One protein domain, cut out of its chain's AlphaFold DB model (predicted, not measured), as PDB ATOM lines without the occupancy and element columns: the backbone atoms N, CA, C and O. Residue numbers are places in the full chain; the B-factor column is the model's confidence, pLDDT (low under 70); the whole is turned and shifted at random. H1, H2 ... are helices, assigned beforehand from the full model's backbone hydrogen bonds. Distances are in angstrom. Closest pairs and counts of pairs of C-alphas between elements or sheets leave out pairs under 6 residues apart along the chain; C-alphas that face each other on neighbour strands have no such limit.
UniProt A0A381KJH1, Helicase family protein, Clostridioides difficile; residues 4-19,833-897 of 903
ATOM      1  N   SER A   4      43.139   1.256  16.090       85.25
ATOM      2  CA  SER A   4      43.394   2.607  15.592       85.25
ATOM      3  C   SER A   4      43.212   2.685  14.081       85.25
ATOM      4  O   SER A   4      42.521   3.574  13.603       85.25
ATOM      5  N   GLU A   5      43.732   1.705  13.345       88.88
ATOM      6  CA  GLU A   5      43.505   1.581  11.902       88.88
ATOM      7  C   GLU A   5      42.016   1.390  11.576       88.88
ATOM      8  O   GLU A   5      41.510   1.998  10.636       88.88
ATOM      9  N   LEU A   6      41.292   0.592  12.375       89.94
ATOM     10  CA  LEU A   6      39.849   0.402  12.207       89.94
ATOM     11  C   LEU A   6      39.072   1.706  12.442       89.94
ATOM     12  O   LEU A   6      38.183   2.038  11.658       89.94
ATOM     13  N   ARG A   7      39.420   2.471  13.485       90.69
ATOM     14  CA  ARG A   7      38.834   3.793  13.766       90.69
ATOM     15  C   ARG A   7      39.044   4.755  12.599       90.69
ATOM     16  O   ARG A   7      38.079   5.362  12.143       90.69
ATOM     17  N   ASP A   8      40.279   4.871  12.121       91.31
ATOM     18  CA  ASP A   8      40.642   5.817  11.066       91.31
ATOM     19  C   ASP A   8      39.945   5.425   9.739       91.31
ATOM     20  O   ASP A   8      39.363   6.275   9.066       91.31
ATOM     21  N   LYS A   9      39.856   4.119   9.432       91.62
ATOM     22  CA  LYS A   9      39.069   3.597   8.297       91.62
ATOM     23  C   LYS A   9      37.565   3.850   8.448       91.62
ATOM     24  O   LYS A   9      36.885   4.134   7.467       91.62
ATOM     25  N   THR A  10      37.027   3.754   9.663       91.31
ATOM     26  CA  THR A  10      35.609   4.049   9.931       91.31
ATOM     27  C   THR A  10      35.301   5.520   9.669       91.31
ATOM     28  O   THR A  10      34.311   5.824   9.006       91.31
ATOM     29  N   LEU A  11      36.165   6.429  10.136       92.94
ATOM     30  CA  LEU A  11      36.027   7.860   9.875       92.94
ATOM     31  C   LEU A  11      36.086   8.168   8.371       92.94
ATOM     32  O   LEU A  11      35.247   8.920   7.882       92.94
ATOM     33  N   ASP A  12      37.016   7.556   7.631       93.69
ATOM     34  CA  ASP A  12      37.096   7.693   6.170       93.69
ATOM     35  C   ASP A  12      35.786   7.271   5.479       93.69
ATOM     36  O   ASP A  12      35.237   8.015   4.666       93.69
ATOM     37  N   LEU A  13      35.209   6.125   5.857       91.88
ATOM     38  CA  LEU A  13      33.936   5.666   5.290       91.88
ATOM     39  C   LEU A  13      32.760   6.597   5.622       91.88
ATOM     40  O   LEU A  13      31.894   6.811   4.774       91.88
ATOM     41  N   VAL A  14      32.724   7.167   6.830       92.44
ATOM     42  CA  VAL A  14      31.708   8.163   7.211       92.44
ATOM     43  C   VAL A  14      31.886   9.457   6.411       92.44
ATOM     44  O   VAL A  14      30.898  10.009   5.928       92.44
ATOM     45  N   ARG A  15      33.128   9.916   6.207       94.62
ATOM     46  CA  ARG A  15      33.436  11.086   5.369       94.62
ATOM     47  C   ARG A  15      32.984  10.879   3.928       94.62
ATOM     48  O   ARG A  15      32.266  11.721   3.392       94.62
ATOM     49  N   LYS A  16      33.304   9.727   3.336       93.38
ATOM     50  CA  LYS A  16      32.845   9.338   1.993       93.38
ATOM     51  C   LYS A  16      31.321   9.334   1.869       93.38
ATOM     52  O   LYS A  16      30.792   9.712   0.828       93.38
ATOM     53  N   GLU A  17      30.610   8.927   2.919       92.94
ATOM     54  CA  GLU A  17      29.145   8.883   2.921       92.94
ATOM     55  C   GLU A  17      28.499  10.268   3.079       92.94
ATOM     56  O   GLU A  17      27.528  10.571   2.388       92.94
ATOM     57  N   LEU A  18      29.012  11.109   3.983       94.69
ATOM     58  CA  LEU A  18      28.379  12.384   4.342       94.69
ATOM     59  C   LEU A  18      28.860  13.579   3.510       94.69
ATOM     60  O   LEU A  18      28.060  14.474   3.245       94.69
ATOM     61  N   LEU A  19      30.130  13.606   3.114       95.00
ATOM     62  CA  LEU A  19      30.768  14.702   2.371       95.00
ATOM     63  C   LEU A  19      31.136  14.273   0.941       95.00
ATOM     64  O   LEU A  19      30.974  15.043  -0.006       95.00
ATOM     65  N   VAL A 833      18.005  15.889  12.095       89.88
ATOM     66  CA  VAL A 833      17.413  14.540  12.046       89.88
ATOM     67  C   VAL A 833      17.913  13.744  10.839       89.88
ATOM     68  O   VAL A 833      18.299  12.588  10.973       89.88
ATOM     69  N   THR A 834      17.952  14.351   9.649       91.19
ATOM     70  CA  THR A 834      18.435  13.659   8.446       91.19
ATOM     71  C   THR A 834      19.914  13.291   8.556       91.19
ATOM     72  O   THR A 834      20.308  12.206   8.127       91.19
ATOM     73  N   VAL A 835      20.739  14.177   9.118       92.50
ATOM     74  CA  VAL A 835      22.170  13.902   9.304       92.50
ATOM     75  C   VAL A 835      22.398  12.855  10.387       92.50
ATOM     76  O   VAL A 835      23.222  11.973  10.182       92.50
ATOM     77  N   GLU A 836      21.631  12.888  11.476       92.56
ATOM     78  CA  GLU A 836      21.658  11.875  12.533       92.56
ATOM     79  C   GLU A 836      21.344  10.482  11.976       92.56
ATOM     80  O   GLU A 836      22.153   9.569  12.132       92.56
ATOM     81  N   VAL A 837      20.242  10.340  11.224       94.19
ATOM     82  CA  VAL A 837      19.875   9.076  10.565       94.19
ATOM     83  C   VAL A 837      21.015   8.579   9.677       94.19
ATOM     84  O   VAL A 837      21.424   7.425   9.767       94.19
ATOM     85  N   ARG A 838      21.585   9.455   8.840       93.31
ATOM     86  CA  ARG A 838      22.673   9.081   7.925       93.31
ATOM     87  C   ARG A 838      23.954   8.696   8.642       93.31
ATOM     88  O   ARG A 838      24.573   7.708   8.259       93.31
ATOM     89  N   LEU A 839      24.344   9.452   9.662       94.50
ATOM     90  CA  LEU A 839      25.541   9.193  10.449       94.50
ATOM     91  C   LEU A 839      25.422   7.860  11.192       94.50
ATOM     92  O   LEU A 839      26.331   7.037  11.099       94.50
ATOM     93  N   MET A 840      24.299   7.615  11.874       94.31
ATOM     94  CA  MET A 840      24.072   6.365  12.603       94.31
ATOM     95  C   MET A 840      24.025   5.164  11.653       94.31
ATOM     96  O   MET A 840      24.705   4.168  11.903       94.31
ATOM     97  N   SER A 841      23.310   5.268  10.524       93.38
ATOM     98  CA  SER A 841      23.304   4.212   9.504       93.38
ATOM     99  C   SER A 841      24.702   3.958   8.937       93.38
ATOM    100  O   SER A 841      25.076   2.803   8.756       93.38
ATOM    101  N   ALA A 842      25.484   5.010   8.666       92.12
ATOM    102  CA  ALA A 842      26.839   4.879   8.141       92.12
ATOM    103  C   ALA A 842      27.760   4.182   9.148       92.12
ATOM    104  O   ALA A 842      28.418   3.215   8.779       92.12
ATOM    105  N   LEU A 843      27.762   4.619  10.411       92.44
ATOM    106  CA  LEU A 843      28.573   4.021  11.474       92.44
ATOM    107  C   LEU A 843      28.260   2.530  11.645       92.44
ATOM    108  O   LEU A 843      29.175   1.713  11.634       92.44
ATOM    109  N   LEU A 844      26.979   2.159  11.730       90.38
ATOM    110  CA  LEU A 844      26.568   0.767  11.932       90.38
ATOM    111  C   LEU A 844      26.822  -0.101  10.690       90.38
ATOM    112  O   LEU A 844      27.446  -1.161  10.773       90.38
ATOM    113  N   GLN A 845      26.351   0.342   9.522       89.81
ATOM    114  CA  GLN A 845      26.371  -0.482   8.316       89.81
ATOM    115  C   GLN A 845      27.771  -0.573   7.700       89.81
ATOM    116  O   GLN A 845      28.175  -1.661   7.295       89.81
ATOM    117  N   ARG A 846      28.550   0.520   7.646       87.56
ATOM    118  CA  ARG A 846      29.900   0.484   7.051       87.56
ATOM    119  C   ARG A 846      30.850  -0.401   7.848       87.56
ATOM    120  O   ARG A 846      31.647  -1.100   7.232       87.56
ATOM    121  N   LEU A 847      30.728  -0.424   9.178       87.06
ATOM    122  CA  LEU A 847      31.472  -1.354  10.031       87.06
ATOM    123  C   LEU A 847      31.124  -2.816   9.714       87.06
ATOM    124  O   LEU A 847      32.033  -3.619   9.524       87.06
ATOM    125  N   LYS A 848      29.828  -3.156   9.588       85.12
ATOM    126  CA  LYS A 848      29.372  -4.514   9.209       85.12
ATOM    127  C   LYS A 848      29.901  -4.947   7.836       85.12
ATOM    128  O   LYS A 848      30.139  -6.128   7.620       85.12
ATOM    129  N   MET A 849      30.076  -4.002   6.913       83.44
ATOM    130  CA  MET A 849      30.525  -4.260   5.541       83.44
ATOM    131  C   MET A 849      32.046  -4.368   5.376       83.44
ATOM    132  O   MET A 849      32.510  -4.625   4.268       83.44
ATOM    133  N   MET A 850      32.843  -4.143   6.425       85.06
ATOM    134  CA  MET A 850      34.295  -4.245   6.300       85.06
ATOM    135  C   MET A 850      34.741  -5.703   6.159       85.06
ATOM    136  O   MET A 850      34.628  -6.499   7.086       85.06
ATOM    137  N   GLU A 851      35.319  -6.032   5.008       79.38
ATOM    138  CA  GLU A 851      35.928  -7.339   4.758       79.38
ATOM    139  C   GLU A 851      37.306  -7.463   5.430       79.38
ATOM    140  O   GLU A 851      38.023  -6.472   5.612       79.38
ATOM    141  N   ASN A 852      37.706  -8.699   5.751       81.31
ATOM    142  CA  ASN A 852      39.026  -9.048   6.296       81.31
ATOM    143  C   ASN A 852      39.371  -8.386   7.650       81.31
ATOM    144  O   ASN A 852      40.536  -8.092   7.927       81.31
ATOM    145  N   VAL A 853      38.367  -8.157   8.508       84.38
ATOM    146  CA  VAL A 853      38.545  -7.669   9.888       84.38
ATOM    147  C   VAL A 853      38.138  -8.760  10.881       84.38
ATOM    148  O   VAL A 853      37.076  -9.363  10.753       84.38
ATOM    149  N   GLU A 854      38.978  -9.024  11.884       87.25
ATOM    150  CA  GLU A 854      38.682 -10.010  12.930       87.25
ATOM    151  C   GLU A 854      37.437  -9.621  13.746       87.25
ATOM    152  O   GLU A 854      37.294  -8.470  14.167       87.25
ATOM    153  N   LEU A 855      36.574 -10.597  14.054       86.06
ATOM    154  CA  LEU A 855      35.336 -10.376  14.817       86.06
ATOM    155  C   LEU A 855      35.593  -9.732  16.188       86.06
ATOM    156  O   LEU A 855      34.903  -8.790  16.557       86.06
ATOM    157  N   ASN A 856      36.640 -10.160  16.901       87.25
ATOM    158  CA  ASN A 856      37.027  -9.585  18.199       87.25
ATOM    159  C   ASN A 856      37.415  -8.099  18.114       87.25
ATOM    160  O   ASN A 856      37.410  -7.388  19.121       87.25
ATOM    161  N   LEU A 857      37.831  -7.635  16.934       87.44
ATOM    162  CA  LEU A 857      38.157  -6.237  16.697       87.44
ATOM    163  C   LEU A 857      36.905  -5.429  16.341       87.44
ATOM    164  O   LEU A 857      36.749  -4.321  16.852       87.44
ATOM    165  N   LEU A 858      36.014  -5.996  15.519       84.75
ATOM    166  CA  LEU A 858      34.720  -5.401  15.171       84.75
ATOM    167  C   LEU A 858      33.803  -5.248  16.389       84.75
ATOM    168  O   LEU A 858      33.181  -4.201  16.544       84.75
ATOM    169  N   ASP A 859      33.788  -6.237  17.286       86.62
ATOM    170  CA  ASP A 859      32.982  -6.234  18.515       86.62
ATOM    171  C   ASP A 859      33.225  -4.982  19.374       86.62
ATOM    172  O   ASP A 859      32.294  -4.366  19.891       86.62
ATOM    173  N   LYS A 860      34.473  -4.494  19.403       87.50
ATOM    174  CA  LYS A 860      34.858  -3.262  20.118       87.50
ATOM    175  C   LYS A 860      34.234  -1.984  19.541       87.50
ATOM    176  O   LYS A 860      34.276  -0.956  20.215       87.50
ATOM    177  N   TYR A 861      33.703  -2.028  18.319       85.69
ATOM    178  CA  TYR A 861      33.112  -0.896  17.594       85.69
ATOM    179  C   TYR A 861      31.638  -1.112  17.205       85.69
ATOM    180  O   TYR A 861      31.014  -0.183  16.699       85.69
ATOM    181  N   TRP A 862      31.049  -2.289  17.450       83.44
ATOM    182  CA  TRP A 862      29.650  -2.576  17.093       83.44
ATOM    183  C   TRP A 862      28.615  -1.834  17.936       83.44
ATOM    184  O   TRP A 862      27.491  -1.624  17.481       83.44
ATOM    185  N   THR A 863      28.971  -1.437  19.156       87.31
ATOM    186  CA  THR A 863      28.040  -0.727  20.036       87.31
ATOM    187  C   THR A 863      28.110   0.773  19.777       87.31
ATOM    188  O   THR A 863      29.109   1.422  20.088       87.31
ATOM    189  N   LEU A 864      27.015   1.333  19.263       89.69
ATOM    190  CA  LEU A 864      26.819   2.774  19.155       89.69
ATOM    191  C   LEU A 864      26.059   3.283  20.384       89.69
ATOM    192  O   LEU A 864      24.926   2.876  20.631       89.69
ATOM    193  N   VAL A 865      26.680   4.184  21.144       91.44
ATOM    194  CA  VAL A 865      26.049   4.852  22.288       91.44
ATOM    195  C   VAL A 865      25.742   6.295  21.907       91.44
ATOM    196  O   VAL A 865      26.658   7.062  21.611       91.44
ATOM    197  N   SER A 866      24.461   6.659  21.943       90.19
ATOM    198  CA  SER A 866      23.982   8.012  21.648       90.19
ATOM    199  C   SER A 866      23.509   8.705  22.926       90.19
ATOM    200  O   SER A 866      22.770   8.121  23.719       90.19
ATOM    201  N   TYR A 867      23.923   9.957  23.117       89.00
ATOM    202  CA  TYR A 867      23.531  10.799  24.249       89.00
ATOM    203  C   TYR A 867      22.647  11.946  23.759       89.00
ATOM    204  O   TYR A 867      22.910  12.521  22.706       89.00
ATOM    205  N   PHE A 868      21.621  12.290  24.538       86.62
ATOM    206  CA  PHE A 868      20.637  13.321  24.198       86.62
ATOM    207  C   PHE A 868      20.481  14.307  25.349       86.62
ATOM    208  O   PHE A 868      20.578  13.918  26.515       86.62
ATOM    209  N   ASN A 869      20.178  15.565  25.031       78.62
ATOM    210  CA  ASN A 869      20.005  16.603  26.048       78.62
ATOM    211  C   ASN A 869      18.641  16.507  26.742       78.62
ATOM    212  O   ASN A 869      18.460  17.036  27.837       78.62
ATOM    213  N   SER A 870      17.662  15.838  26.122       84.19
ATOM    214  CA  SER A 870      16.319  15.679  26.681       84.19
ATOM    215  C   SER A 870      15.697  14.311  26.395       84.19
ATOM    216  O   SER A 870      15.972  13.672  25.379       84.19
ATOM    217  N   ILE A 871      14.757  13.900  27.254       79.38
ATOM    218  CA  ILE A 871      13.936  12.690  27.053       79.38
ATOM    219  C   ILE A 871      13.128  12.781  25.748       79.38
ATOM    220  O   ILE A 871      12.875  11.772  25.096       79.38
ATOM    221  N   ARG A 872      12.747  13.994  25.327       84.94
ATOM    222  CA  ARG A 872      12.023  14.213  24.069       84.94
ATOM    223  C   ARG A 872      12.877  13.854  22.852       84.94
ATOM    224  O   ARG A 872      12.359  13.250  21.919       84.94
ATOM    225  N   GLU A 873      14.149  14.240  22.843       85.88
ATOM    226  CA  GLU A 873      15.090  13.883  21.773       85.88
ATOM    227  C   GLU A 873      15.383  12.386  21.761       85.88
ATOM    228  O   GLU A 873      15.289  11.769  20.704       85.88
ATOM    229  N   LEU A 874      15.609  11.792  22.939       88.75
ATOM    230  CA  LEU A 874      15.744  10.342  23.092       88.75
ATOM    231  C   LEU A 874      14.535   9.604  22.495       88.75
ATOM    232  O   LEU A 874      14.702   8.672  21.714       88.75
ATOM    233  N   GLY A 875      13.316  10.036  22.835       87.44
ATOM    234  CA  GLY A 875      12.084   9.443  22.317       87.44
ATOM    235  C   GLY A 875      11.979   9.542  20.795       87.44
ATOM    236  O   GLY A 875      11.628   8.559  20.149       87.44
ATOM    237  N   LYS A 876      12.353  10.691  20.209       87.94
ATOM    238  CA  LYS A 876      12.409  10.862  18.748       87.94
ATOM    239  C   LYS A 876      13.418   9.910  18.108       87.94
ATOM    240  O   LYS A 876      13.051   9.196  17.182       87.94
ATOM    241  N   CYS A 877      14.656   9.871  18.604       89.31
ATOM    242  CA  CYS A 877      15.691   8.995  18.055       89.31
ATOM    243  C   CYS A 877      15.311   7.514  18.192       89.31
ATOM    244  O   CYS A 877      15.488   6.747  17.253       89.31
ATOM    245  N   SER A 878      14.681   7.119  19.305       88.62
ATOM    246  CA  SER A 878      14.169   5.758  19.482       88.62
ATOM    247  C   SER A 878      13.140   5.362  18.417       88.62
ATOM    248  O   SER A 878      13.089   4.189  18.053       88.62
ATOM    249  N   THR A 879      12.321   6.297  17.925       89.69
ATOM    250  CA  THR A 879      11.421   6.046  16.790       89.69
ATOM    251  C   THR A 879      12.208   5.922  15.484       89.69
ATOM    252  O   THR A 879      12.033   4.938  14.771       89.69
ATOM    253  N   LEU A 880      13.136   6.851  15.218       91.44
ATOM    254  CA  LEU A 880      13.994   6.828  14.020       91.44
ATOM    255  C   LEU A 880      14.818   5.536  13.907       91.44
ATOM    256  O   LEU A 880      15.084   5.067  12.806       91.44
ATOM    257  N   LEU A 881      15.227   4.953  15.036       89.75
ATOM    258  CA  LEU A 881      16.016   3.719  15.095       89.75
ATOM    259  C   LEU A 881      15.276   2.508  14.515       89.75
ATOM    260  O   LEU A 881      15.900   1.677  13.858       89.75
ATOM    261  N   ASN A 882      13.964   2.416  14.744       84.25
ATOM    262  CA  ASN A 882      13.155   1.289  14.277       84.25
ATOM    263  C   ASN A 882      12.779   1.403  12.793       84.25
ATOM    264  O   ASN A 882      12.689   0.372  12.124       84.25
ATOM    265  N   ASP A 883      12.621   2.634  12.297       88.00
ATOM    266  CA  ASP A 883      12.126   2.919  10.949       88.00
ATOM    267  C   ASP A 883      13.243   3.512  10.060       88.00
ATOM    268  O   ASP A 883      13.916   2.785   9.325       88.00
ATOM    269  N   ASP A 884      13.507   4.821  10.155       92.94
ATOM    270  CA  ASP A 884      14.383   5.564   9.233       92.94
ATOM    271  C   ASP A 884      15.838   5.069   9.178       92.94
ATOM    272  O   ASP A 884      16.426   4.974   8.098       92.94
ATOM    273  N   ILE A 885      16.451   4.770  10.330       92.75
ATOM    274  CA  ILE A 885      17.852   4.324  10.404       92.75
ATOM    275  C   ILE A 885      17.996   2.952   9.756       92.75
ATOM    276  O   ILE A 885      18.939   2.745   8.988       92.75
ATOM    277  N   LYS A 886      17.054   2.043  10.026       90.69
ATOM    278  CA  LYS A 886      17.031   0.699   9.448       90.69
ATOM    279  C   LYS A 886      16.839   0.761   7.933       90.69
ATOM    280  O   LYS A 886      17.648   0.197   7.195       90.69
ATOM    281  N   ASP A 887      15.852   1.521   7.468       91.25
ATOM    282  CA  ASP A 887      15.600   1.728   6.040       91.25
ATOM    283  C   ASP A 887      16.821   2.324   5.332       91.25
ATOM    284  O   ASP A 887      17.194   1.912   4.230       91.25
ATOM    285  N   ASN A 888      17.485   3.290   5.966       90.69
ATOM    286  CA  ASN A 888      18.663   3.922   5.396       90.69
ATOM    287  C   ASN A 888      19.897   2.996   5.407       90.69
ATOM    288  O   ASN A 888      20.693   3.046   4.467       90.69
ATOM    289  N   MET A 889      20.036   2.093   6.385       91.62
ATOM    290  CA  MET A 889      21.045   1.021   6.352       91.62
ATOM    291  C   MET A 889      20.806   0.058   5.185       91.62
ATOM    292  O   MET A 889      21.751  -0.281   4.468       91.62
ATOM    293  N   GLU A 890      19.554  -0.340   4.936       88.69
ATOM    294  CA  GLU A 890      19.208  -1.179   3.784       88.69
ATOM    295  C   GLU A 890      19.507  -0.478   2.455       88.69
ATOM    296  O   GLU A 890      20.060  -1.091   1.538       88.69
ATOM    297  N   ARG A 891      19.170   0.815   2.343       86.75
ATOM    298  CA  ARG A 891      19.499   1.634   1.165       86.75
ATOM    299  C   ARG A 891      21.006   1.721   0.954       86.75
ATOM    300  O   ARG A 891      21.460   1.565  -0.179       86.75
ATOM    301  N   LEU A 892      21.780   1.929   2.021       87.50
ATOM    302  CA  LEU A 892      23.240   1.956   1.954       87.50
ATOM    303  C   LEU A 892      23.786   0.605   1.477       87.50
ATOM    304  O   LEU A 892      24.573   0.576   0.537       87.50
ATOM    305  N   CYS A 893      23.312  -0.511   2.035       85.25
ATOM    306  CA  CYS A 893      23.718  -1.854   1.618       85.25
ATOM    307  C   CYS A 893      23.436  -2.104   0.123       85.25
ATOM    308  O   CYS A 893      24.356  -2.414  -0.636       85.25
ATOM    309  N   LYS A 894      22.194  -1.857  -0.323       81.69
ATOM    310  CA  LYS A 894      21.762  -2.011  -1.727       81.69
ATOM    311  C   LYS A 894      22.556  -1.135  -2.699       81.69
ATOM    312  O   LYS A 894      22.641  -1.461  -3.879       81.69
ATOM    313  N   ARG A 895      23.121  -0.017  -2.233       83.94
ATOM    314  CA  ARG A 895      23.930   0.882  -3.068       83.94
ATOM    315  C   ARG A 895      25.329   0.351  -3.350       83.94
ATOM    316  O   ARG A 895      25.833   0.656  -4.432       83.94
ATOM    317  N   VAL A 896      25.943  -0.345  -2.389       78.69
ATOM    318  CA  VAL A 896      27.388  -0.637  -2.377       78.69
ATOM    319  C   VAL A 896      27.755  -2.125  -2.377       78.69
ATOM    320  O   VAL A 896      28.921  -2.439  -2.586       78.69
ATOM    321  N   SER A 897      26.812  -3.055  -2.182       69.38
ATOM    322  CA  SER A 897      27.119  -4.495  -2.215       69.38
ATOM    323  C   SER A 897      25.993  -5.366  -2.780       69.38
ATOM    324  O   SER A 897      24.814  -5.156  -2.493       69.38
TER     325      SER A 897
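What this domain is: This is residues 4 to 19 and 833 to 897 of the 903 residues of the protein "Helicase family protein" of Clostridioides difficile (UniProt A0A381KJH1). Helix H2 runs through the middle, with H1 and H5 packed slantwise on different sides of it. Short H3 folds back beside the last part of H2, and an outstretched link, residues 863 to 870, leads away to H4 near the other end of H2. The printed part has 81 residues with five named helices, H1 to H5 in chain order, no named strand, and is all helix. It is compact, with a radius of gyration of the C-alphas of 13.3 A, and spans 39 by 26 by 22 A.

How they stand to each other: The hub is H2, residues 833 to 848. It touches H5, residues 884 to 896, at a steep tilt of 52 degrees, the same way; their closest C-alphas, of Ser 841 and Met 889, are 5.0 A apart. H2 touches H1, residues 4 to 18, at a steep tilt of 43 degrees, opposite ways; the closest C-alphas, of Val 14 and Ala 842, are 5.9 A apart. H2 and H3, residues 855 to 862, form a helical hairpin at a shallow tilt of 6 degrees; H2 touches H3 with residues 844 to 847 alone, and the closest C-alphas, of Leu 844 and Trp 862, are 6.9 A apart. H4, residues 871 to 882, is close to H2 but not clearly touching: the closest C-alphas, of Val 837 and Leu 880, are 7.2 A apart. H1 and H5 are apart. Every O i to N i+4 pair is within hydrogen-bond range in H1 and H5; H2 has 11 of 12, H3 2 of 4 and H4 7 of 8.

Where its parts are: H2 is 22.7 A long, from C-alpha 833 at (17.413, 14.540, 12.046). H1, 21.2 A, begins with C-alpha 4 at (43.394, 2.607, 15.592). H3 measures 9.9 A and H4 17.1 A. H5, 18.5 A, ends with C-alpha 896 at (27.388, -0.637, -2.377).

The domain as a whole: The farthest C-alphas, of Asn 852 and Arg 872, are 39.8 A apart. Residues 20 to 832 are not printed; C-alphas 19 and 833 are 16.5 A apart across this cut. Of the links printed whole, none is long. Residue 897 alone has pLDDT under 70.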